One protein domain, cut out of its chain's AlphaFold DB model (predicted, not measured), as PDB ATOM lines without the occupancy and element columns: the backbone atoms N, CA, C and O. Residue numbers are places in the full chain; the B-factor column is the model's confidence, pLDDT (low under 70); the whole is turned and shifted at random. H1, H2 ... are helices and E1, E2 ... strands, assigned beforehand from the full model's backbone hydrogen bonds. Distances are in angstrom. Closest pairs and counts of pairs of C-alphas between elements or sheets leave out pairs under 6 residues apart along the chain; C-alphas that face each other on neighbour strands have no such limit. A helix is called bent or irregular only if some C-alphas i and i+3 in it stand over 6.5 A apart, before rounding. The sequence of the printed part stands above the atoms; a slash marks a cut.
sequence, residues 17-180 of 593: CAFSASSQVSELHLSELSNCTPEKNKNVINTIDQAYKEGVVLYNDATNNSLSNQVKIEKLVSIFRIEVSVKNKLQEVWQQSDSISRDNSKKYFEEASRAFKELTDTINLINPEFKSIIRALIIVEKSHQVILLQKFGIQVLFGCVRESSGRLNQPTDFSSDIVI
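This is residues 17 to 180 of the 593 residues of the protein "SPOR domain-containing protein" of Bacteroidales bacterium (UniProt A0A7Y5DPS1). Three long helices side by side, H3, H4 and H5, form an up-and-down bundle, each running against the one before it, and H2 lies alongside H3 as a fourth. Short H1 and the small hairpin E1-E2 sit near one end. The printed part has 164 residues, mostly helix, in the order H1 H2 H3 H4 H5 E1 E2; the antiparallel sheet has the order E1 - E2. It is compact, with a radius of gyration of the C-alphas of 16.6 A, and only just elongated, spanning 48 by 32 by 30 A.

Start at the hairpin of E1, residues 162 to 164, and E2, residues 167 to 169, where N 164 and O 167 are within hydrogen-bond range at 2.9 A. Step back to H5, residues 133 to 157, which touches H3, residues 69 to 95, at a shallow tilt of 19 degrees, the same way; their closest C-alphas are those of Phe 80 and Val 140, 5.6 A. H4, residues 99 to 120, has a kink of 56 degrees near residue 106 and forms a hairpin with H5, closest at C-alphas Ser 101 and Leu 157, 4.9 A. H2, residues 39 to 62, forms a hairpin with H3, closest at C-alphas Ala 62 and Lys 72, 4.6 A. H2 and H4 are apart. H1, residues 31 to 36, touches H2 at residues 42 to 49 alone, closest at C-alphas Ser 34 and Lys 42, 5.3 A. Every O i to N i+4 pair is within hydrogen-bond range in H3 and H5, against 18 of 20 in H2, 16 of 18 in H4 and 0 of 2 in H1, where 3 of 3 O i to N i+3 pairs are.

Find C-alpha 31 at (14.462, 14.949, -33.518), where H1 begins, and C-alpha 169 at (10.939, 21.285, -14.868), where E2 ends. H2 is 35.1 A long, H3 38.7 A, H4 28.0 A and H5 35.9 A. H2 and H4 are irregular: C-alphas 40 and 43 are 7.0 A apart, C-alphas 104 and 107 7.6 A.

The C-alphas farthest apart, those of Ser 68 and Ser 165, are 50.6 A apart. The printed part has no cut, and the link from H4 to H5 is long, with 12 residues. Look for pLDDT under 70 at residues 17 to 26 and 162 to 180.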
ATOM      1  N   CYS A  17      35.546  -9.505 -21.824       30.78
ATOM      2  CA  CYS A  17      34.092  -9.686 -21.715       30.78
ATOM      3  C   CYS A  17      33.377  -8.563 -20.939       30.78
ATOM      4  O   CYS A  17      32.199  -8.319 -21.189       30.78
ATOM      5  N   ALA A  18      34.062  -7.839 -20.045       29.67
ATOM      6  CA  ALA A  18      33.517  -6.635 -19.408       29.67
ATOM      7  C   ALA A  18      33.503  -5.416 -20.351       29.67
ATOM      8  O   ALA A  18      32.690  -4.513 -20.151       29.67
ATOM      9  N   PHE A  19      34.338  -5.408 -21.398       35.66
ATOM     10  CA  PHE A  19      34.245  -4.448 -22.504       35.66
ATOM     11  C   PHE A  19      33.147  -4.808 -23.524       35.66
ATOM     12  O   PHE A  19      32.684  -3.928 -24.243       35.66
ATOM     13  N   SER A  20      32.662  -6.055 -23.545       33.03
ATOM     14  CA  SER A  20      31.588  -6.513 -24.446       33.03
ATOM     15  C   SER A  20      30.173  -6.085 -24.033       33.03
ATOM     16  O   SER A  20      29.220  -6.325 -24.773       33.03
ATOM     17  N   ALA A  21      29.994  -5.464 -22.864       30.73
ATOM     18  CA  ALA A  21      28.694  -4.969 -22.417       30.73
ATOM     19  C   ALA A  21      28.477  -3.517 -22.883       30.73
ATOM     20  O   ALA A  21      28.594  -2.586 -22.098       30.73
ATOM     21  N   SER A  22      28.194  -3.344 -24.176       37.94
ATOM     22  CA  SER A  22      27.446  -2.230 -24.788       37.94
ATOM     23  C   SER A  22      27.558  -0.845 -24.111       37.94
ATOM     24  O   SER A  22      26.630  -0.394 -23.430       37.94
ATOM     25  N   SER A  23      28.644  -0.110 -24.364       41.72
ATOM     26  CA  SER A  23      28.618   1.357 -24.327       41.72
ATOM     27  C   SER A  23      27.837   1.853 -25.545       41.72
ATOM     28  O   SER A  23      28.420   2.336 -26.505       41.72
ATOM     29  N   GLN A  24      26.513   1.677 -25.560       53.88
ATOM     30  CA  GLN A  24      25.704   2.297 -26.605       53.88
ATOM     31  C   GLN A  24      25.856   3.809 -26.453       53.88
ATOM     32  O   GLN A  24      25.462   4.375 -25.431       53.88
ATOM     33  N   VAL A  25      26.449   4.452 -27.457       59.62
ATOM     34  CA  VAL A  25      26.131   5.842 -27.762       59.62
ATOM     35  C   VAL A  25      24.629   5.828 -28.030       59.62
ATOM     36  O   VAL A  25      24.186   5.386 -29.088       59.62
ATOM     37  N   SER A  26      23.838   6.150 -27.007       64.12
ATOM     38  CA  SER A  26      22.385   6.147 -27.118       64.12
ATOM     39  C   SER A  26      21.973   7.175 -28.163       64.12
ATOM     40  O   SER A  26      22.640   8.205 -28.317       64.12
ATOM     41  N   GLU A  27      20.877   6.906 -28.874       72.00
ATOM     42  CA  GLU A  27      20.282   7.912 -29.744       72.00
ATOM     43  C   GLU A  27      20.094   9.202 -28.951       72.00
ATOM     44  O   GLU A  27      19.515   9.222 -27.864       72.00
ATOM     45  N   LEU A  28      20.629  10.298 -29.481       73.56
ATOM     46  CA  LEU A  28      20.570  11.576 -28.790       73.56
ATOM     47  C   LEU A  28      19.153  12.165 -28.817       73.56
ATOM     48  O   LEU A  28      18.962  13.231 -28.243       73.56
ATOM     49  N   HIS A  29      18.187  11.520 -29.488       81.50
ATOM     50  CA  HIS A  29      16.821  12.000 -29.725       81.50
ATOM     51  C   HIS A  29      16.799  13.491 -30.119       81.50
ATOM     52  O   HIS A  29      16.097  14.303 -29.515       81.50
ATOM     53  N   LEU A  30      17.646  13.886 -31.082       81.88
ATOM     54  CA  LEU A  30      17.743  15.280 -31.546       81.88
ATOM     55  C   LEU A  30      16.494  15.699 -32.323       81.88
ATOM     56  O   LEU A  30      16.148  16.877 -32.315       81.88
ATOM     57  N   SER A  31      15.777  14.740 -32.909       82.69
ATOM     58  CA  SER A  31      14.462  14.949 -33.518       82.69
ATOM     59  C   SER A  31      13.464  15.644 -32.586       82.69
ATOM     60  O   SER A  31      12.658  16.440 -33.056       82.69
ATOM     61  N   GLU A  32      13.538  15.442 -31.268       83.75
ATOM     62  CA  GLU A  32      12.649  16.133 -30.327       83.75
ATOM     63  C   GLU A  32      12.905  17.639 -30.244       83.75
ATOM     64  O   GLU A  32      11.985  18.402 -29.953       83.75
ATOM     65  N   LEU A  33      14.132  18.087 -30.535       85.25
ATOM     66  CA  LEU A  33      14.429  19.516 -30.607       85.25
ATOM     67  C   LEU A  33      13.627  20.179 -31.723       85.25
ATOM     68  O   LEU A  33      13.200  21.318 -31.558       85.25
ATOM     69  N   SER A  34      13.369  19.464 -32.824       85.31
ATOM     70  CA  SER A  34      12.625  20.010 -33.962       85.31
ATOM     71  C   SER A  34      11.216  20.475 -33.570       85.31
ATOM     72  O   SER A  34      10.728  21.459 -34.123       85.31
ATOM     73  N   ASN A  35      10.600  19.847 -32.559       85.88
ATOM     74  CA  ASN A  35       9.252  20.177 -32.087       85.88
ATOM     75  C   ASN A  35       9.182  21.515 -31.343       85.88
ATOM     76  O   ASN A  35       8.131  22.150 -31.327       85.88
ATOM     77  N   CYS A  36      10.283  21.945 -30.724       87.56
ATOM     78  CA  CYS A  36      10.344  23.180 -29.943       87.56
ATOM     79  C   CYS A  36      11.249  24.254 -30.566       87.56
ATOM     80  O   CYS A  36      11.240  25.395 -30.117       87.56
ATOM     81  N   THR A  37      12.016  23.933 -31.611       88.88
ATOM     82  CA  THR A  37      12.840  24.917 -32.322       88.88
ATOM     83  C   THR A  37      12.020  25.727 -33.336       88.88
ATOM     84  O   THR A  37      11.192  25.149 -34.046       88.88
ATOM     85  N   PRO A  38      12.288  27.040 -33.491       90.88
ATOM     86  CA  PRO A  38      11.694  27.860 -34.546       90.88
ATOM     87  C   PRO A  38      11.924  27.275 -35.944       90.88
ATOM     88  O   PRO A  38      12.987  26.710 -36.204       90.88
ATOM     89  N   GLU A  39      10.979  27.490 -36.867       91.19
ATOM     90  CA  GLU A  39      11.002  26.922 -38.229       91.19
ATOM     91  C   GLU A  39      12.334  27.157 -38.959       91.19
ATOM     92  O   GLU A  39      12.903  26.232 -39.534       91.19
ATOM     93  N   LYS A  40      12.901  28.367 -38.826       92.69
ATOM     94  CA  LYS A  40      14.201  28.741 -39.411       92.69
ATOM     95  C   LYS A  40      15.361  27.816 -39.010       92.69
ATOM     96  O   LYS A  40      16.314  27.676 -39.768       92.69
ATOM     97  N   ASN A  41      15.273  27.172 -37.844       92.69
ATOM     98  CA  ASN A  41      16.317  26.307 -37.296       92.69
ATOM     99  C   ASN A  41      16.009  24.811 -37.476       92.69
ATOM    100  O   ASN A  41      16.921  23.995 -37.333       92.69
ATOM    101  N   LYS A  42      14.768  24.426 -37.812       92.94
ATOM    102  CA  LYS A  42      14.367  23.010 -37.921       92.94
ATOM    103  C   LYS A  42      15.191  22.249 -38.955       92.94
ATOM    104  O   LYS A  42      15.648  21.147 -38.675       92.94
ATOM    105  N   ASN A  43      15.463  22.859 -40.109       92.88
ATOM    106  CA  ASN A  43      16.286  22.236 -41.152       92.88
ATOM    107  C   ASN A  43      17.713  21.937 -40.663       92.88
ATOM    108  O   ASN A  43      18.257  20.865 -40.940       92.88
ATOM    109  N   VAL A  44      18.304  22.850 -39.884       93.38
ATOM    110  CA  VAL A  44      19.640  22.665 -39.298       93.38
ATOM    111  C   VAL A  44      19.614  21.539 -38.264       93.38
ATOM    112  O   VAL A  44      20.472  20.659 -38.301       93.38
ATOM    113  N   ILE A  45      18.600  21.515 -37.394       92.69
ATOM    114  CA  ILE A  45      18.409  20.475 -36.373       92.69
ATOM    115  C   ILE A  45      18.190  19.093 -36.998       92.69
ATOM    116  O   ILE A  45      18.823  18.134 -36.567       92.69
ATOM    117  N   ASN A  46      17.384  18.986 -38.055       92.44
ATOM    118  CA  ASN A  46      17.177  17.728 -38.780       92.44
ATOM    119  C   ASN A  46      18.473  17.239 -39.438       92.44
ATOM    120  O   ASN A  46      18.792  16.053 -39.389       92.44
ATOM    121  N   THR A  47      19.266  18.159 -39.994       93.94
ATOM    122  CA  THR A  47      20.586  17.831 -40.552       93.94
ATOM    123  C   THR A  47      21.550  17.343 -39.463       93.94
ATOM    124  O   THR A  47      22.339  16.430 -39.697       93.94
ATOM    125  N   ILE A  48      21.501  17.948 -38.271       93.00
ATOM    126  CA  ILE A  48      22.283  17.523 -37.103       93.00
ATOM    127  C   ILE A  48      21.855  16.122 -36.642       93.00
ATOM    128  O   ILE A  48      22.722  15.278 -36.431       93.00
ATOM    129  N   ASP A  49      20.551  15.859 -36.517       92.25
ATOM    130  CA  ASP A  49      20.006  14.551 -36.120       92.25
ATOM    131  C   ASP A  49      20.430  13.445 -37.094       92.25
ATOM    132  O   ASP A  49      20.916  12.399 -36.666       92.25
ATOM    133  N   GLN A  50      20.338  13.707 -38.400       94.31
ATOM    134  CA  GLN A  50      20.753  12.760 -39.433       94.31
ATOM    135  C   GLN A  50      22.256  12.450 -39.368       94.31
ATOM    136  O   GLN A  50      22.640  11.283 -39.297       94.31
ATOM    137  N   ALA A  51      23.108  13.481 -39.315       93.69
ATOM    138  CA  ALA A  51      24.556  13.293 -39.196       93.69
ATOM    139  C   ALA A  51      24.919  12.525 -37.915       93.69
ATOM    140  O   ALA A  51      25.791  11.658 -37.909       93.69
ATOM    141  N   TYR A  52      24.219  12.812 -36.820       91.50
ATOM    142  CA  TYR A  52      24.438  12.134 -35.557       91.50
ATOM    143  C   TYR A  52      24.049  10.645 -35.619       91.50
ATOM    144  O   TYR A  52      24.810   9.795 -35.154       91.50
ATOM    145  N   LYS A  53      22.913  10.307 -36.244       91.56
ATOM    146  CA  LYS A  53      22.494   8.914 -36.491       91.56
ATOM    147  C   LYS A  53      23.527   8.141 -37.309       91.56
ATOM    148  O   LYS A  53      23.847   7.005 -36.964       91.56
ATOM    149  N   GLU A  54      24.108   8.763 -38.331       93.69
ATOM    150  CA  GLU A  54      25.216   8.178 -39.099       93.69
ATOM    151  C   GLU A  54      26.439   7.903 -38.207       93.69
ATOM    152  O   GLU A  54      27.032   6.823 -38.272       93.69
ATOM    153  N   GLY A  55      26.773   8.830 -37.304       91.88
ATOM    154  CA  GLY A  55      27.817   8.639 -36.295       91.88
ATOM    155  C   GLY A  55      27.557   7.446 -35.365       91.88
ATOM    156  O   GLY A  55      28.473   6.672 -35.087       91.88
ATOM    157  N   VAL A  56      26.308   7.241 -34.931       88.75
ATOM    158  CA  VAL A  56      25.916   6.090 -34.092       88.75
ATOM    159  C   VAL A  56      26.109   4.764 -34.833       88.75
ATOM    160  O   VAL A  56      26.641   3.813 -34.257       88.75
ATOM    161  N   VAL A  57      25.738   4.696 -36.116       92.69
ATOM    162  CA  VAL A  57      25.971   3.505 -36.952       92.69
ATOM    163  C   VAL A  57      27.469   3.206 -37.049       92.69
ATOM    164  O   VAL A  57      27.894   2.085 -36.766       92.69
ATOM    165  N   LEU A  58      28.290   4.219 -37.343       93.00
ATOM    166  CA  LEU A  58      29.747   4.067 -37.396       93.00
ATOM    167  C   LEU A  58      30.343   3.618 -36.057       93.00
ATOM    168  O   LEU A  58      31.307   2.850 -36.046       93.00
ATOM    169  N   TYR A  59      29.796   4.087 -34.935       91.81
ATOM    170  CA  TYR A  59      30.264   3.711 -33.602       91.81
ATOM    171  C   TYR A  59      29.973   2.236 -33.300       91.81
ATOM    172  O   TYR A  59      30.850   1.502 -32.831       91.81
ATOM    173  N   ASN A  60      28.763   1.777 -33.620       89.62
ATOM    174  CA  ASN A  60      28.387   0.371 -33.477       89.62
ATOM    175  C   ASN A  60      29.270  -0.530 -34.350       89.62
ATOM    176  O   ASN A  60      29.739  -1.574 -33.894       89.62
ATOM    177  N   ASP A  61      29.599  -0.089 -35.563       91.75
ATOM    178  CA  ASP A  61      30.562  -0.792 -36.405       91.75
ATOM    179  C   ASP A  61      31.965  -0.811 -35.786       91.75
ATOM    180  O   ASP A  61      32.605  -1.858 -35.733       91.75
ATOM    181  N   ALA A  62      32.466   0.332 -35.303       91.19
ATOM    182  CA  ALA A  62      33.813   0.452 -34.737       91.19
ATOM    183  C   ALA A  62      34.013  -0.412 -33.479       91.19
ATOM    184  O   ALA A  62      35.129  -0.848 -33.185       91.19
ATOM    185  N   THR A  63      32.936  -0.684 -32.744       87.38
ATOM    186  CA  THR A  63      32.953  -1.552 -31.558       87.38
ATOM    187  C   THR A  63      32.812  -3.040 -31.893       87.38
ATOM    188  O   THR A  63      33.042  -3.883 -31.026       87.38
ATOM    189  N   ASN A  64      32.537  -3.402 -33.151       88.12
ATOM    190  CA  ASN A  64      32.476  -4.794 -33.583       88.12
ATOM    191  C   ASN A  64      33.856  -5.471 -33.487       88.12
ATOM    192  O   ASN A  64      34.842  -5.041 -34.091       88.12
ATOM    193  N   ASN A  65      33.935  -6.579 -32.750       87.94
ATOM    194  CA  ASN A  65      35.185  -7.302 -32.509       87.94
ATOM    195  C   ASN A  65      35.848  -7.864 -33.778       87.94
ATOM    196  O   ASN A  65      37.053  -8.099 -33.746       87.94
ATOM    197  N   SER A  66      35.110  -8.025 -34.879       93.88
ATOM    198  CA  SER A  66      35.623  -8.577 -36.144       93.88
ATOM    199  C   SER A  66      36.515  -7.625 -36.954       93.88
ATOM    200  O   SER A  66      37.257  -8.087 -37.818       93.88
ATOM    201  N   LEU A  67      36.482  -6.314 -36.691       93.94
ATOM    202  CA  LEU A  67      37.283  -5.340 -37.440       93.94
ATOM    203  C   LEU A  67      38.731  -5.260 -36.936       93.94
ATOM    204  O   LEU A  67      39.003  -5.375 -35.736       93.94
ATOM    205  N   SER A  68      39.664  -4.973 -37.848       95.62
ATOM    206  CA  SER A  68      41.054  -4.674 -37.488       95.62
ATOM    207  C   SER A  68      41.151  -3.349 -36.721       95.62
ATOM    208  O   SER A  68      40.338  -2.443 -36.906       95.62
ATOM    209  N   ASN A  69      42.171  -3.200 -35.869       93.75
ATOM    210  CA  ASN A  69      42.354  -1.973 -35.081       93.75
ATOM    211  C   ASN A  69      42.484  -0.716 -35.956       93.75
ATOM    212  O   ASN A  69      41.995   0.338 -35.558       93.75
ATOM    213  N   GLN A  70      43.096  -0.834 -37.136       94.44
ATOM    214  CA  GLN A  70      43.238   0.272 -38.081       94.44
ATOM    215  C   GLN A  70      41.870   0.745 -38.595       94.44
ATOM    216  O   GLN A  70      41.543   1.922 -38.471       94.44
ATOM    217  N   VAL A  71      41.026  -0.184 -39.058       95.62
ATOM    218  CA  VAL A  71      39.671   0.130 -39.544       95.62
ATOM    219  C   VAL A  71      38.804   0.710 -38.420       95.62
ATOM    220  O   VAL A  71      38.032   1.643 -38.640       95.62
ATOM    221  N   LYS A  72      38.951   0.206 -37.187       95.12
ATOM    222  CA  LYS A  72      38.264   0.772 -36.013       95.12
ATOM    223  C   LYS A  72      38.689   2.214 -35.748       95.12
ATOM    224  O   LYS A  72      37.834   3.058 -35.499       95.12
ATOM    225  N   ILE A  73      39.989   2.504 -35.816       92.75
ATOM    226  CA  ILE A  73      40.523   3.861 -35.644       92.75
ATOM    227  C   ILE A  73      39.985   4.797 -36.735       92.75
ATOM    228  O   ILE A  73      39.531   5.888 -36.409       92.75
ATOM    229  N   GLU A  74      39.954   4.371 -37.997       94.44
ATOM    230  CA  GLU A  74      39.422   5.168 -39.115       94.44
ATOM    231  C   GLU A  74      37.925   5.484 -38.960       94.44
ATOM    232  O   GLU A  74      37.494   6.624 -39.176       94.44
ATOM    233  N   LYS A  75      37.125   4.511 -38.503       95.38
ATOM    234  CA  LYS A  75      35.716   4.749 -38.153       95.38
ATOM    235  C   LYS A  75      35.587   5.742 -36.990       95.38
ATOM    236  O   LYS A  75      34.786   6.667 -37.082       95.38
ATOM    237  N   LEU A  76      36.413   5.624 -35.945       93.88
ATOM    238  CA  LEU A  76      36.428   6.567 -34.812       93.88
ATOM    239  C   LEU A  76      36.853   7.987 -35.217       93.88
ATOM    240  O   LEU A  76      36.289   8.954 -34.712       93.88
ATOM    241  N   VAL A  77      37.777   8.135 -36.170       94.00
ATOM    242  CA  VAL A  77      38.125   9.438 -36.772       94.00
ATOM    243  C   VAL A  77      36.922  10.044 -37.486       94.00
ATOM    244  O   VAL A  77      36.648  11.235 -37.339       94.00
ATOM    245  N   SER A  78      36.187   9.227 -38.239       94.88
ATOM    246  CA  SER A  78      34.996   9.670 -38.966       94.88
ATOM    247  C   SER A  78      33.895  10.132 -38.008       94.88
ATOM    248  O   SER A  78      33.327  11.203 -38.208       94.88
ATOM    249  N   ILE A  79      33.671   9.393 -36.915       93.88
ATOM    250  CA  ILE A  79      32.733   9.779 -35.849       93.88
ATOM    251  C   ILE A  79      33.146  11.109 -35.225       93.88
ATOM    252  O   ILE A  79      32.334  12.023 -35.152       93.88
ATOM    253  N   PHE A  80      34.419  11.268 -34.852       93.44
ATOM    254  CA  PHE A  80      34.899  12.519 -34.267       93.44
ATOM    255  C   PHE A  80      34.683  13.722 -35.203       93.44
ATOM    256  O   PHE A  80      34.264  14.789 -34.761       93.44
ATOM    257  N   ARG A  81      34.898  13.562 -36.516       94.31
ATOM    258  CA  ARG A  81      34.620  14.620 -37.507       94.31
ATOM    259  C   ARG A  81      33.133  14.972 -37.586       94.31
ATOM    260  O   ARG A  81      32.796  16.157 -37.643       94.31
ATOM    261  N   ILE A  82      32.254  13.967 -37.569       93.56
ATOM    262  CA  ILE A  82      30.798  14.161 -37.506       93.56
ATOM    263  C   ILE A  82      30.435  14.945 -36.244       93.56
ATOM    264  O   ILE A  82      29.715  15.938 -36.322       93.56
ATOM    265  N   GLU A  83      30.980  14.558 -35.096       92.31
ATOM    266  CA  GLU A  83      30.691  15.200 -33.818       92.31
ATOM    267  C   GLU A  83      31.164  16.659 -33.764       92.31
ATOM    268  O   GLU A  83      30.420  17.536 -33.324       92.31
ATOM    269  N   VAL A  84      32.356  16.958 -34.290       92.38
ATOM    270  CA  VAL A  84      32.855  18.338 -34.426       92.38
ATOM    271  C   VAL A  84      31.937  19.169 -35.332       92.38
ATOM    272  O   VAL A  84      31.638  20.323 -35.017       92.38
ATOM    273  N   SER A  85      31.452  18.586 -36.433       94.88
ATOM    274  CA  SER A  85      30.493  19.232 -37.339       94.88
ATOM    275  C   SER A  85      29.160  19.524 -36.642       94.88
ATOM    276  O   SER A  85      28.686  20.662 -36.668       94.88
ATOM    277  N   VAL A  86      28.595  18.537 -35.937       92.75
ATOM    278  CA  VAL A  86      27.374  18.682 -35.128       92.75
ATOM    279  C   VAL A  86      27.543  19.788 -34.085       92.75
ATOM    280  O   VAL A  86      26.702  20.684 -33.997       92.75
ATOM    281  N   LYS A  87      28.661  19.782 -33.354       94.19
ATOM    282  CA  LYS A  87      28.990  20.784 -32.334       94.19
ATOM    283  C   LYS A  87      29.039  22.205 -32.900       94.19
ATOM    284  O   LYS A  87      28.563  23.148 -32.263       94.19
ATOM    285  N   ASN A  88      29.601  22.377 -34.097       94.38
ATOM    286  CA  ASN A  88      29.670  23.682 -34.757       94.38
ATOM    287  C   ASN A  88      28.292  24.149 -35.249       94.38
ATOM    288  O   ASN A  88      27.957  25.315 -35.066       94.38
ATOM    289  N   LYS A  89      27.457  23.250 -35.784       95.69
ATOM    290  CA  LYS A  89      26.086  23.598 -36.191       95.69
ATOM    291  C   LYS A  89      25.191  23.940 -34.995       95.69
ATOM    292  O   LYS A  89      24.422  24.893 -35.062       95.69
ATOM    293  N   LEU A  90      25.313  23.228 -33.871       92.06
ATOM    294  CA  LEU A  90      24.606  23.584 -32.630       92.06
ATOM    295  C   LEU A  90      25.038  24.963 -32.110       92.06
ATOM    296  O   LEU A  90      24.204  25.746 -31.658       92.06
ATOM    297  N   GLN A  91      26.333  25.278 -32.207       93.75
ATOM    298  CA  GLN A  91      26.867  26.597 -31.864       93.75
ATOM    299  C   GLN A  91      26.279  27.703 -32.751       93.75
ATOM    300  O   GLN A  91      25.957  28.777 -32.247       93.75
ATOM    301  N   GLU A  92      26.127  27.448 -34.050       95.06
ATOM    302  CA  GLU A  92      25.516  28.380 -35.001       95.06
ATOM    303  C   GLU A  92      24.043  28.649 -34.656       95.06
ATOM    304  O   GLU A  92      23.643  29.810 -34.549       95.06
ATOM    305  N   VAL A  93      23.259  27.597 -34.381       93.94
ATOM    306  CA  VAL A  93      21.857  27.727 -33.936       93.94
ATOM    307  C   VAL A  93      21.763  28.586 -32.672       93.94
ATOM    308  O   VAL A  93      20.889  29.450 -32.572       93.94
ATOM    309  N   TRP A  94      22.679  28.388 -31.718       94.88
ATOM    310  CA  TRP A  94      22.755  29.222 -30.519       94.88
ATOM    311  C   TRP A  94      23.105  30.674 -30.852       94.88
ATOM    312  O   TRP A  94      22.420  31.588 -30.405       94.88
ATOM    313  N   GLN A  95      24.106  30.923 -31.694       93.44
ATOM    314  CA  GLN A  95      24.508  32.280 -32.076       93.44
ATOM    315  C   GLN A  95      23.417  33.062 -32.826       93.44
ATOM    316  O   GLN A  95      23.326  34.274 -32.633       93.44
ATOM    317  N   GLN A  96      22.579  32.388 -33.620       93.94
ATOM    318  CA  GLN A  96      21.472  32.979 -34.393       93.94
ATOM    319  C   GLN A  96      20.182  33.216 -33.583       93.94
ATOM    320  O   GLN A  96      19.183  33.714 -34.124       93.94
ATOM    321  N   SER A  97      20.160  32.825 -32.308       91.94
ATOM    322  CA  SER A  97      19.019  33.074 -31.421       91.94
ATOM    323  C   SER A  97      19.052  34.489 -30.828       91.94
ATOM    324  O   SER A  97      20.070  35.188 -30.899       91.94
ATOM    325  N   ASP A  98      17.917  34.953 -30.301       93.50
ATOM    326  CA  ASP A  98      17.818  36.275 -29.683       93.50
ATOM    327  C   ASP A  98      18.663  36.367 -28.399       93.50
ATOM    328  O   ASP A  98      19.067  35.362 -27.809       93.50
ATOM    329  N   SER A  99      18.974  37.589 -27.963       92.06
ATOM    330  CA  SER A  99      19.855  37.810 -26.811       92.06
ATOM    331  C   SER A  99      19.336  37.175 -25.520       92.06
ATOM    332  O   SER A  99      20.140  36.624 -24.776       92.06
ATOM    333  N   ILE A 100      18.020  37.202 -25.281       89.12
ATOM    334  CA  ILE A 100      17.416  36.702 -24.039       89.12
ATOM    335  C   ILE A 100      17.574  35.184 -23.969       89.12
ATOM    336  O   ILE A 100      18.073  34.649 -22.976       89.12
ATOM    337  N   SER A 101      17.208  34.481 -25.040       88.00
ATOM    338  CA  SER A 101      17.392  33.036 -25.111       88.00
ATOM    339  C   SER A 101      18.876  32.652 -25.012       88.00
ATOM    340  O   SER A 101      19.225  31.727 -24.262       88.00
ATOM    341  N   ARG A 102      19.782  33.376 -25.691       91.50
ATOM    342  CA  ARG A 102      21.231  33.117 -25.572       91.50
ATOM    343  C   ARG A 102      21.718  33.229 -24.138       91.50
ATOM    344  O   ARG A 102      22.440  32.337 -23.702       91.50
ATOM    345  N   ASP A 103      21.308  34.259 -23.406       89.19
ATOM    346  CA  ASP A 103      21.722  34.461 -22.017       89.19
ATOM    347  C   ASP A 103      21.236  33.327 -21.101       89.19
ATOM    348  O   ASP A 103      22.020  32.815 -20.300       89.19
ATOM    349  N   ASN A 104      20.005  32.839 -21.296       85.56
ATOM    350  CA  ASN A 104      19.455  31.710 -20.531       85.56
ATOM    351  C   ASN A 104      20.231  30.398 -20.743       85.56
ATOM    352  O   ASN A 104      20.327  29.569 -19.842       85.56
ATOM    353  N   SER A 105      20.794  30.196 -21.933       89.94
ATOM    354  CA  SER A 105      21.510  28.966 -22.304       89.94
ATOM    355  C   SER A 105      23.039  29.091 -22.243       89.94
ATOM    356  O   SER A 105      23.750  28.089 -22.358       89.94
ATOM    357  N   LYS A 106      23.563  30.306 -22.027       91.12
ATOM    358  CA  LYS A 106      24.987  30.661 -22.123       91.12
ATOM    359  C   LYS A 106      25.898  29.763 -21.298       91.12
ATOM    360  O   LYS A 106      26.919  29.305 -21.802       91.12
ATOM    361  N   LYS A 107      25.504  29.457 -20.059       88.88
ATOM    362  CA  LYS A 107      26.286  28.610 -19.146       88.88
ATOM    363  C   LYS A 107      26.624  27.249 -19.769       88.88
ATOM    364  O   LYS A 107      27.769  26.813 -19.683       88.88
ATOM    365  N   TYR A 108      25.658  26.601 -20.422       87.19
ATOM    366  CA  TYR A 108      25.842  25.273 -21.018       87.19
ATOM    367  C   TYR A 108      26.788  25.316 -22.221       87.19
ATOM    368  O   TYR A 108      27.645  24.448 -22.373       87.19
ATOM    369  N   PHE A 109      26.687  26.361 -23.044       91.00
ATOM    370  CA  PHE A 109      27.575  26.566 -24.190       91.00
ATOM    371  C   PHE A 109      29.002  26.951 -23.780       91.00
ATOM    372  O   PHE A 109      29.960  26.498 -24.410       91.00
ATOM    373  N   GLU A 110      29.175  27.735 -22.716       88.50
ATOM    374  CA  GLU A 110      30.495  28.051 -22.156       88.50
ATOM    375  C   GLU A 110      31.167  26.817 -21.546       88.50
ATOM    376  O   GLU A 110      32.361  26.593 -21.755       88.50
ATOM    377  N   GLU A 111      30.406  25.991 -20.826       84.31
ATOM    378  CA  GLU A 111      30.897  24.734 -20.262       84.31
ATOM    379  C   GLU A 111      31.281  23.736 -21.362       84.31
ATOM    380  O   GLU A 111      32.399  23.214 -21.350       84.31
ATOM    381  N   ALA A 112      30.424  23.563 -22.374       83.81
ATOM    382  CA  ALA A 112      30.727  22.759 -23.555       83.81
ATOM    383  C   ALA A 112      31.976  23.270 -24.294       83.81
ATOM    384  O   ALA A 112      32.831  22.481 -24.693       83.81
ATOM    385  N   SER A 113      32.128  24.592 -24.435       88.12
ATOM    386  CA  SER A 113      33.297  25.206 -25.078       88.12
ATOM    387  C   SER A 113      34.585  24.968 -24.289       88.12
ATOM    388  O   SER A 113      35.627  24.710 -24.890       88.12
ATOM    389  N   ARG A 114      34.527  25.017 -22.951       85.00
ATOM    390  CA  ARG A 114      35.672  24.709 -22.084       85.00
ATOM    391  C   ARG A 114      36.084  23.243 -22.215       85.00
ATOM    392  O   ARG A 114      37.255  22.977 -22.466       85.00
ATOM    393  N   ALA A 115      35.123  22.321 -22.126       79.44
ATOM    394  CA  ALA A 115      35.366  20.888 -22.289       79.44
ATOM    395  C   ALA A 115      35.918  20.551 -23.687       79.44
ATOM    396  O   ALA A 115      36.850  19.758 -23.823       79.44
ATOM    397  N   PHE A 116      35.399  21.203 -24.732       88.69
ATOM    398  CA  PHE A 116      35.906  21.044 -26.092       88.69
ATOM    399  C   PHE A 116      37.327  21.590 -26.249       88.69
ATOM    400  O   PHE A 116      38.150  20.946 -26.890       88.69
ATOM    401  N   LYS A 117      37.649  22.737 -25.637       88.81
ATOM    402  CA  LYS A 117      39.005  23.301 -25.669       88.81
ATOM    403  C   LYS A 117      40.032  22.336 -25.072       88.81
ATOM    404  O   LYS A 117      41.057  22.071 -25.695       88.81
ATOM    405  N   GLU A 118      39.723  21.752 -23.915       82.62
ATOM    406  CA  GLU A 118      40.576  20.730 -23.292       82.62
ATOM    407  C   GLU A 118      40.786  19.517 -24.207       82.62
ATOM    408  O   GLU A 118      41.869  18.933 -24.232       82.62
ATOM    409  N   LEU A 119      39.769  19.140 -24.989       83.75
ATOM    410  CA  LEU A 119      39.882  18.069 -25.973       83.75
ATOM    411  C   LEU A 119      40.822  18.459 -27.123       83.75
ATOM    412  O   LEU A 119      41.718  17.687 -27.474       83.75
ATOM    413  N   THR A 120      40.658  19.661 -27.680       84.50
ATOM    414  CA  THR A 120      41.446  20.151 -28.822       84.50
ATOM    415  C   THR A 120      42.901  20.429 -28.484       84.50
ATOM    416  O   THR A 120      43.766  20.229 -29.328       84.50
ATOM    417  N   ASP A 121      43.207  20.785 -27.236       83.94
ATOM    418  CA  ASP A 121      44.593  20.941 -26.781       83.94
ATOM    419  C   ASP A 121      45.368  19.606 -26.849       83.94
ATOM    420  O   ASP A 121      46.599  19.581 -26.829       83.94
ATOM    421  N   THR A 122      44.657  18.475 -26.969       79.81
ATOM    422  CA  THR A 122      45.250  17.132 -27.030       79.81
ATOM    423  C   THR A 122      45.238  16.481 -28.414       79.81
ATOM    424  O   THR A 122      45.878  15.431 -28.565       79.81
ATOM    425  N   ILE A 123      44.536  17.062 -29.402       87.00
ATOM    426  CA  ILE A 123      44.322  16.484 -30.739       87.00
ATOM    427  C   ILE A 123      44.225  17.541 -31.844       87.00
ATOM    428  O   ILE A 123      43.549  18.554 -31.709       87.00
ATOM    429  N   ASN A 124      44.832  17.244 -32.996       85.62
ATOM    430  CA  ASN A 124      44.656  18.032 -34.213       85.62
ATOM    431  C   ASN A 124      43.256  17.786 -34.809       85.62
ATOM    432  O   ASN A 124      42.943  16.675 -35.223       85.62
ATOM    433  N   LEU A 125      42.420  18.826 -34.866       83.00
ATOM    434  CA  LEU A 125      41.044  18.742 -35.375       83.00
ATOM    435  C   LEU A 125      40.945  18.416 -36.870       83.00
ATOM    436  O   LEU A 125      39.974  17.795 -37.296       83.00
ATOM    437  N   ILE A 126      41.923  18.854 -37.666       76.75
ATOM    438  CA  ILE A 126      41.906  18.693 -39.127       76.75
ATOM    439  C   ILE A 126      42.263  17.246 -39.476       76.75
ATOM    440  O   ILE A 126      41.586  16.588 -40.272       76.75
ATOM    441  N   ASN A 127      43.306  16.735 -38.825       81.44
ATOM    442  CA  ASN A 127      43.768  15.368 -38.997       81.44
ATOM    443  C   ASN A 127      43.986  14.700 -37.630       81.44
ATOM    444  O   ASN A 127      45.107  14.713 -37.114       81.44
ATOM    445  N   PRO A 128      42.920  14.171 -37.003       85.31
ATOM    446  CA  PRO A 128      43.031  13.537 -35.699       85.31
ATOM    447  C   PRO A 128      43.779  12.207 -35.832       85.31
ATOM    448  O   PRO A 128      43.232  11.202 -36.276       85.31
ATOM    449  N   GLU A 129      45.043  12.189 -35.419       88.50
ATOM    450  CA  GLU A 129      45.831  10.960 -35.340       88.50
ATOM    451  C   GLU A 129      45.672  10.305 -33.963       88.50
ATOM    452  O   GLU A 129      46.217  10.755 -32.947       88.50
ATOM    453  N   PHE A 130      44.924   9.203 -33.913       89.50
ATOM    454  CA  PHE A 130      44.790   8.416 -32.695       89.50
ATOM    455  C   PHE A 130      45.911   7.381 -32.577       89.50
ATOM    456  O   PHE A 130      45.960   6.401 -33.312       89.50
ATOM    457  N   LYS A 131      46.774   7.544 -31.569       86.44
ATOM    458  CA  LYS A 131      47.879   6.606 -31.280       86.44
ATOM    459  C   LYS A 131      47.422   5.203 -30.852       86.44
ATOM    460  O   LYS A 131      48.226   4.276 -30.836       86.44
ATOM    461  N   SER A 132      46.172   5.051 -30.419       92.31
ATOM    462  CA  SER A 132      45.591   3.766 -30.026       92.31
ATOM    463  C   SER A 132      44.066   3.815 -30.073       92.31
ATOM    464  O   SER A 132      43.467   4.881 -29.917       92.31
ATOM    465  N   ILE A 133      43.434   2.647 -30.206       89.62
ATOM    466  CA  ILE A 133      41.972   2.516 -30.181       89.62
ATOM    467  C   ILE A 133      41.359   3.003 -28.862       89.62
ATOM    468  O   ILE A 133      40.330   3.668 -28.866       89.62
ATOM    469  N   ILE A 134      42.022   2.741 -27.730       86.25
ATOM    470  CA  ILE A 134      41.563   3.194 -26.410       86.25
ATOM    471  C   ILE A 134      41.537   4.723 -26.362       86.25
ATOM    472  O   ILE A 134      40.571   5.313 -25.890       86.25
ATOM    473  N   ARG A 135      42.583   5.379 -26.885       86.31
ATOM    474  CA  ARG A 135      42.638   6.841 -26.944       86.31
ATOM    475  C   ARG A 135      41.566   7.401 -27.882       86.31
ATOM    476  O   ARG A 135      40.925   8.378 -27.516       86.31
ATOM    477  N   ALA A 136      41.351   6.770 -29.037       90.56
ATOM    478  CA  ALA A 136      40.292   7.146 -29.973       90.56
ATOM    479  C   ALA A 136      38.902   7.101 -29.317       90.56
ATOM    480  O   ALA A 136      38.172   8.085 -29.367       90.56
ATOM    481  N   LEU A 137      38.582   6.001 -28.626       88.12
ATOM    482  CA  LEU A 137      37.317   5.835 -27.906       88.12
ATOM    483  C   LEU A 137      37.119   6.910 -26.833       88.12
ATOM    484  O   LEU A 137      36.068   7.537 -26.801       88.12
ATOM    485  N   ILE A 138      38.139   7.183 -26.008       83.31
ATOM    486  CA  ILE A 138      38.061   8.221 -24.964       83.31
ATOM    487  C   ILE A 138      37.770   9.603 -25.567       83.31
ATOM    488  O   ILE A 138      37.002  10.376 -24.998       83.31
ATOM    489  N   ILE A 139      38.395   9.940 -26.698       87.00
ATOM    490  CA  ILE A 139      38.174  11.236 -27.350       87.00
ATOM    491  C   ILE A 139      36.774  11.335 -27.953       87.00
ATOM    492  O   ILE A 139      36.127  12.362 -27.753       87.00
ATOM    493  N   VAL A 140      36.297  10.286 -28.625       90.44
ATOM    494  CA  VAL A 140      34.924  10.228 -29.148       90.44
ATOM    495  C   VAL A 140      33.912  10.350 -28.004       90.44
ATOM    496  O   VAL A 140      33.029  11.195 -28.052       90.44
ATOM    497  N   GLU A 141      34.091   9.621 -26.899       87.88
ATOM    498  CA  GLU A 141      33.196   9.729 -25.736       87.88
ATOM    499  C   GLU A 141      33.169  11.144 -25.129       87.88
ATOM    500  O   GLU A 141      32.104  11.646 -24.766       87.88
ATOM    501  N   LYS A 142      34.321  11.819 -25.023       84.75
ATOM    502  CA  LYS A 142      34.381  13.206 -24.527       84.75
ATOM    503  C   LYS A 142      33.728  14.197 -25.488       84.75
ATOM    504  O   LYS A 142      33.042  15.116 -25.051       84.75
ATOM    505  N   SER A 143      33.937  14.018 -26.785       88.75
ATOM    506  CA  SER A 143      33.318  14.830 -27.832       88.75
ATOM    507  C   SER A 143      31.789  14.675 -27.831       88.75
ATOM    508  O   SER A 143      31.059  15.667 -27.825       88.75
ATOM    509  N   HIS A 144      31.291  13.452 -27.660       89.69
ATOM    510  CA  HIS A 144      29.876  13.175 -27.435       89.69
ATOM    511  C   HIS A 144      29.297  13.917 -26.209       89.69
ATOM    512  O   HIS A 144      28.210  14.493 -26.283       89.69
ATOM    513  N   GLN A 145      30.026  13.977 -25.087       85.00
ATOM    514  CA  GLN A 145      29.597  14.738 -23.900       85.00
ATOM    515  C   GLN A 145      29.462  16.244 -24.177       85.00
ATOM    516  O   GLN A 145      28.536  16.880 -23.670       85.00
ATOM    517  N   VAL A 146      30.336  16.815 -25.013       86.50
ATOM    518  CA  VAL A 146      30.226  18.215 -25.460       86.50
ATOM    519  C   VAL A 146      28.919  18.433 -26.229       86.50
ATOM    520  O   VAL A 146      28.214  19.410 -25.968       86.50
ATOM    521  N   ILE A 147      28.555  17.510 -27.125       89.44
ATOM    522  CA  ILE A 147      27.294  17.578 -27.879       89.44
ATOM    523  C   ILE A 147      26.090  17.487 -26.941       89.44
ATOM    524  O   ILE A 147      25.139  18.246 -27.110       89.44
ATOM    525  N   LEU A 148      26.121  16.606 -25.936       87.12
ATOM    526  CA  LEU A 148      25.043  16.498 -24.947       87.12
ATOM    527  C   LEU A 148      24.824  17.812 -24.185       87.12
ATOM    528  O   LEU A 148      23.678  18.236 -24.025       87.12
ATOM    529  N   LEU A 149      25.900  18.484 -23.765       84.31
ATOM    530  CA  LEU A 149      25.814  19.790 -23.102       84.31
ATOM    531  C   LEU A 149      25.215  20.862 -24.021       84.31
ATOM    532  O   LEU A 149      24.356  21.629 -23.592       84.31
ATOM    533  N   GLN A 150      25.614  20.901 -25.293       89.50
ATOM    534  CA  GLN A 150      25.046  21.850 -26.253       89.50
ATOM    535  C   GLN A 150      23.590  21.533 -26.598       89.50
ATOM    536  O   GLN A 150      22.779  22.453 -26.652       89.50
ATOM    537  N   LYS A 151      23.228  20.254 -26.778       91.12
ATOM    538  CA  LYS A 151      21.833  19.813 -26.942       91.12
ATOM    539  C   LYS A 151      20.991  20.343 -25.788       91.12
ATOM    540  O   LYS A 151      19.934  20.926 -26.013       91.12
ATOM    541  N   PHE A 152      21.480  20.172 -24.565       86.25
ATOM    542  CA  PHE A 152      20.809  20.664 -23.374       86.25
ATOM    543  C   PHE A 152      20.680  22.194 -23.377       86.25
ATOM    544  O   PHE A 152      19.598  22.730 -23.143       86.25
ATOM    545  N   GLY A 153      21.748  22.898 -23.757       87.06
ATOM    546  CA  GLY A 153      21.713  24.340 -23.992       87.06
ATOM    547  C   GLY A 153      20.629  24.749 -24.994       87.06
ATOM    548  O   GLY A 153      19.905  25.701 -24.728       87.06
ATOM    549  N   ILE A 154      20.454  24.011 -26.097       89.00
ATOM    550  CA  ILE A 154      19.387  24.247 -27.086       89.00
ATOM    551  C   ILE A 154      17.987  23.986 -26.502       89.00
ATOM    552  O   ILE A 154      17.053  24.735 -26.790       89.00
ATOM    553  N   GLN A 155      17.824  22.967 -25.655       88.62
ATOM    554  CA  GLN A 155      16.546  22.703 -24.984       88.62
ATOM    555  C   GLN A 155      16.135  23.854 -24.063       88.62
ATOM    556  O   GLN A 155      14.963  24.222 -24.028       88.62
ATOM    557  N   VAL A 156      17.097  24.434 -23.343       86.25
ATOM    558  CA  VAL A 156      16.871  25.629 -22.518       86.25
ATOM    559  C   VAL A 156      16.628  26.854 -23.402       86.25
ATOM    560  O   VAL A 156      15.697  27.616 -23.150       86.25
ATOM    561  N   LEU A 157      17.413  27.009 -24.474       88.06
ATOM    562  CA  LEU A 157      17.351  28.134 -25.411       88.06
ATOM    563  C   LEU A 157      15.948  28.345 -25.990       88.06
ATOM    564  O   LEU A 157      15.466  29.477 -26.047       88.06
ATOM    565  N   PHE A 158      15.299  27.259 -26.407       87.44
ATOM    566  CA  PHE A 158      13.962  27.298 -27.003       87.44
ATOM    567  C   PHE A 158      12.842  26.935 -26.020       87.44
ATOM    568  O   PHE A 158      11.704  26.724 -26.428       87.44
ATOM    569  N   GLY A 159      13.142  26.864 -24.719       84.38
ATOM    570  CA  GLY A 159      12.140  26.613 -23.682       84.38
ATOM    571  C   GLY A 159      11.511  25.216 -23.723       84.38
ATOM    572  O   GLY A 159      10.465  25.011 -23.107       84.38
ATOM    573  N   CYS A 160      12.144  24.253 -24.403       81.44
ATOM    574  CA  CYS A 160      11.767  22.836 -24.368       81.44
ATOM    575  C   CYS A 160      11.893  22.275 -22.940       81.44
ATOM    576  O   CYS A 160      11.156  21.379 -22.539       81.44
ATOM    577  N   VAL A 161      12.834  22.826 -22.166       78.69
ATOM    578  CA  VAL A 161      13.025  22.563 -20.738       78.69
ATOM    579  C   VAL A 161      13.045  23.906 -20.011       78.69
ATOM    580  O   VAL A 161      13.761  24.819 -20.418       78.69
ATOM    581  N   ARG A 162      12.261  24.040 -18.933       67.06
ATOM    582  CA  ARG A 162      12.245  25.256 -18.110       67.06
ATOM    583  C   ARG A 162      13.135  25.071 -16.889       67.06
ATOM    584  O   ARG A 162      12.971  24.118 -16.129       67.06
ATOM    585  N   GLU A 163      14.051  26.005 -16.676       57.03
ATOM    586  CA  GLU A 163      14.859  26.070 -15.462       57.03
ATOM    587  C   GLU A 163      14.125  26.954 -14.443       57.03
ATOM    588  O   GLU A 163      13.951  28.153 -14.650       57.03
ATOM    589  N   SER A 164      13.628  26.368 -13.353       47.84
ATOM    590  CA  SER A 164      13.010  27.122 -12.257       47.84
ATOM    591  C   SER A 164      13.730  26.801 -10.958       47.84
ATOM    592  O   SER A 164      13.836  25.632 -10.594       47.84
ATOM    593  N   SER A 165      14.215  27.832 -10.259       39.50
ATOM    594  CA  SER A 165      14.736  27.725  -8.885       39.50
ATOM    595  C   SER A 165      15.804  26.634  -8.665       39.50
ATOM    596  O   SER A 165      15.838  25.981  -7.623       39.50
ATOM    597  N   GLY A 166      16.699  26.435  -9.642       48.97
ATOM    598  CA  GLY A 166      17.761  25.421  -9.572       48.97
ATOM    599  C   GLY A 166      17.274  23.982  -9.778       48.97
ATOM    600  O   GLY A 166      17.982  23.037  -9.435       48.97
ATOM    601  N   ARG A 167      16.061  23.806 -10.314       44.22
ATOM    602  CA  ARG A 167      15.495  22.530 -10.755       44.22
ATOM    603  C   ARG A 167      15.012  22.645 -12.197       44.22
ATOM    604  O   ARG A 167      14.475  23.668 -12.617       44.22
ATOM    605  N   LEU A 168      15.193  21.565 -12.942       50.28
ATOM    606  CA  LEU A 168      14.710  21.442 -14.310       50.28
ATOM    607  C   LEU A 168      13.284  20.899 -14.269       50.28
ATOM    608  O   LEU A 168      13.066  19.770 -13.834       50.28
ATOM    609  N   ASN A 169      12.323  21.706 -14.705       49.00
ATOM    610  CA  ASN A 169      10.939  21.285 -14.868       49.00
ATOM    611  C   ASN A 169      10.696  20.983 -16.351       49.00
ATOM    612  O   ASN A 169      10.769  21.872 -17.205       49.00
ATOM    613  N   GLN A 170      10.431  19.711 -16.657       46.25
ATOM    614  CA  GLN A 170      10.001  19.279 -17.985       46.25
ATOM    615  C   GLN A 170       8.494  19.526 -18.179       46.25
ATOM    616  O   GLN A 170       7.729  19.378 -17.221       46.25
ATOM    617  N   PRO A 171       8.048  19.847 -19.408       50.00
ATOM    618  CA  PRO A 171       6.646  19.707 -19.789       50.00
ATOM    619  C   PRO A 171       6.213  18.239 -19.664       50.00
ATOM    620  O   PRO A 171       7.008  17.332 -19.911       50.00
ATOM    621  N   THR A 172       4.955  17.998 -19.295       45.69
ATOM    622  CA  THR A 172       4.391  16.658 -19.028       45.69
ATOM    623  C   THR A 172       4.402  15.708 -20.227       45.69
ATOM    624  O   THR A 172       4.199  14.509 -20.049       45.69
ATOM    625  N   ASP A 173       4.678  16.231 -21.421       44.81
ATOM    626  CA  ASP A 173       4.435  15.559 -22.697       44.81
ATOM    627  C   ASP A 173       5.729  15.016 -23.342       44.81
ATOM    628  O   ASP A 173       5.711  14.523 -24.467       44.81
ATOM    629  N   PHE A 174       6.866  15.089 -22.636       39.91
ATOM    630  CA  PHE A 174       8.155  14.536 -23.079       39.91
ATOM    631  C   PHE A 174       8.383  13.110 -22.552       39.91
ATOM    632  O   PHE A 174       7.976  12.765 -21.440       39.91
ATOM    633  N   SER A 175       9.073  12.267 -23.334       46.62
ATOM    634  CA  SER A 175       9.393  10.901 -22.905       46.62
ATOM    635  C   SER A 175      10.343  10.916 -21.692       46.62
ATOM    636  O   SER A 175      11.309  11.680 -21.630       46.62
ATOM    637  N   SER A 176      10.063  10.067 -20.696       43.44
ATOM    638  CA  SER A 176      10.773  10.031 -19.404       43.44
ATOM    639  C   SER A 176      12.249   9.636 -19.487       43.44
ATOM    640  O   SER A 176      12.959   9.704 -18.483       43.44
ATOM    641  N   ASP A 177      12.705   9.203 -20.658       42.50
ATOM    642  CA  ASP A 177      13.992   8.534 -20.840       42.50
ATOM    643  C   ASP A 177      15.124   9.539 -21.117       42.50
ATOM    644  O   ASP A 177      16.303   9.236 -20.935       42.50
ATOM    645  N   ILE A 178      14.776  10.789 -21.439       43.59
ATOM    646  CA  ILE A 178      15.722  11.883 -21.722       43.59
ATOM    647  C   ILE A 178      16.256  12.546 -20.452       43.59
ATOM    648  O   ILE A 178      17.305  13.189 -20.469       43.59
ATOM    649  N   VAL A 179      15.598  12.302 -19.315       44.41
ATOM    650  CA  VAL A 179      16.035  12.747 -17.982       44.41
ATOM    651  C   VAL A 179      16.792  11.636 -17.254       44.41
ATOM    652  O   VAL A 179      16.748  11.516 -16.031       44.41
ATOM    653  N   ILE A 180      17.559  10.836 -17.997       44.06
ATOM    654  CA  ILE A 180      18.757  10.201 -17.440       44.06
ATOM    655  C   ILE A 180      19.902  11.248 -17.509       44.06
ATOM    656  O   ILE A 180      20.882  11.089 -18.218       44.06
TER     657      ILE A 180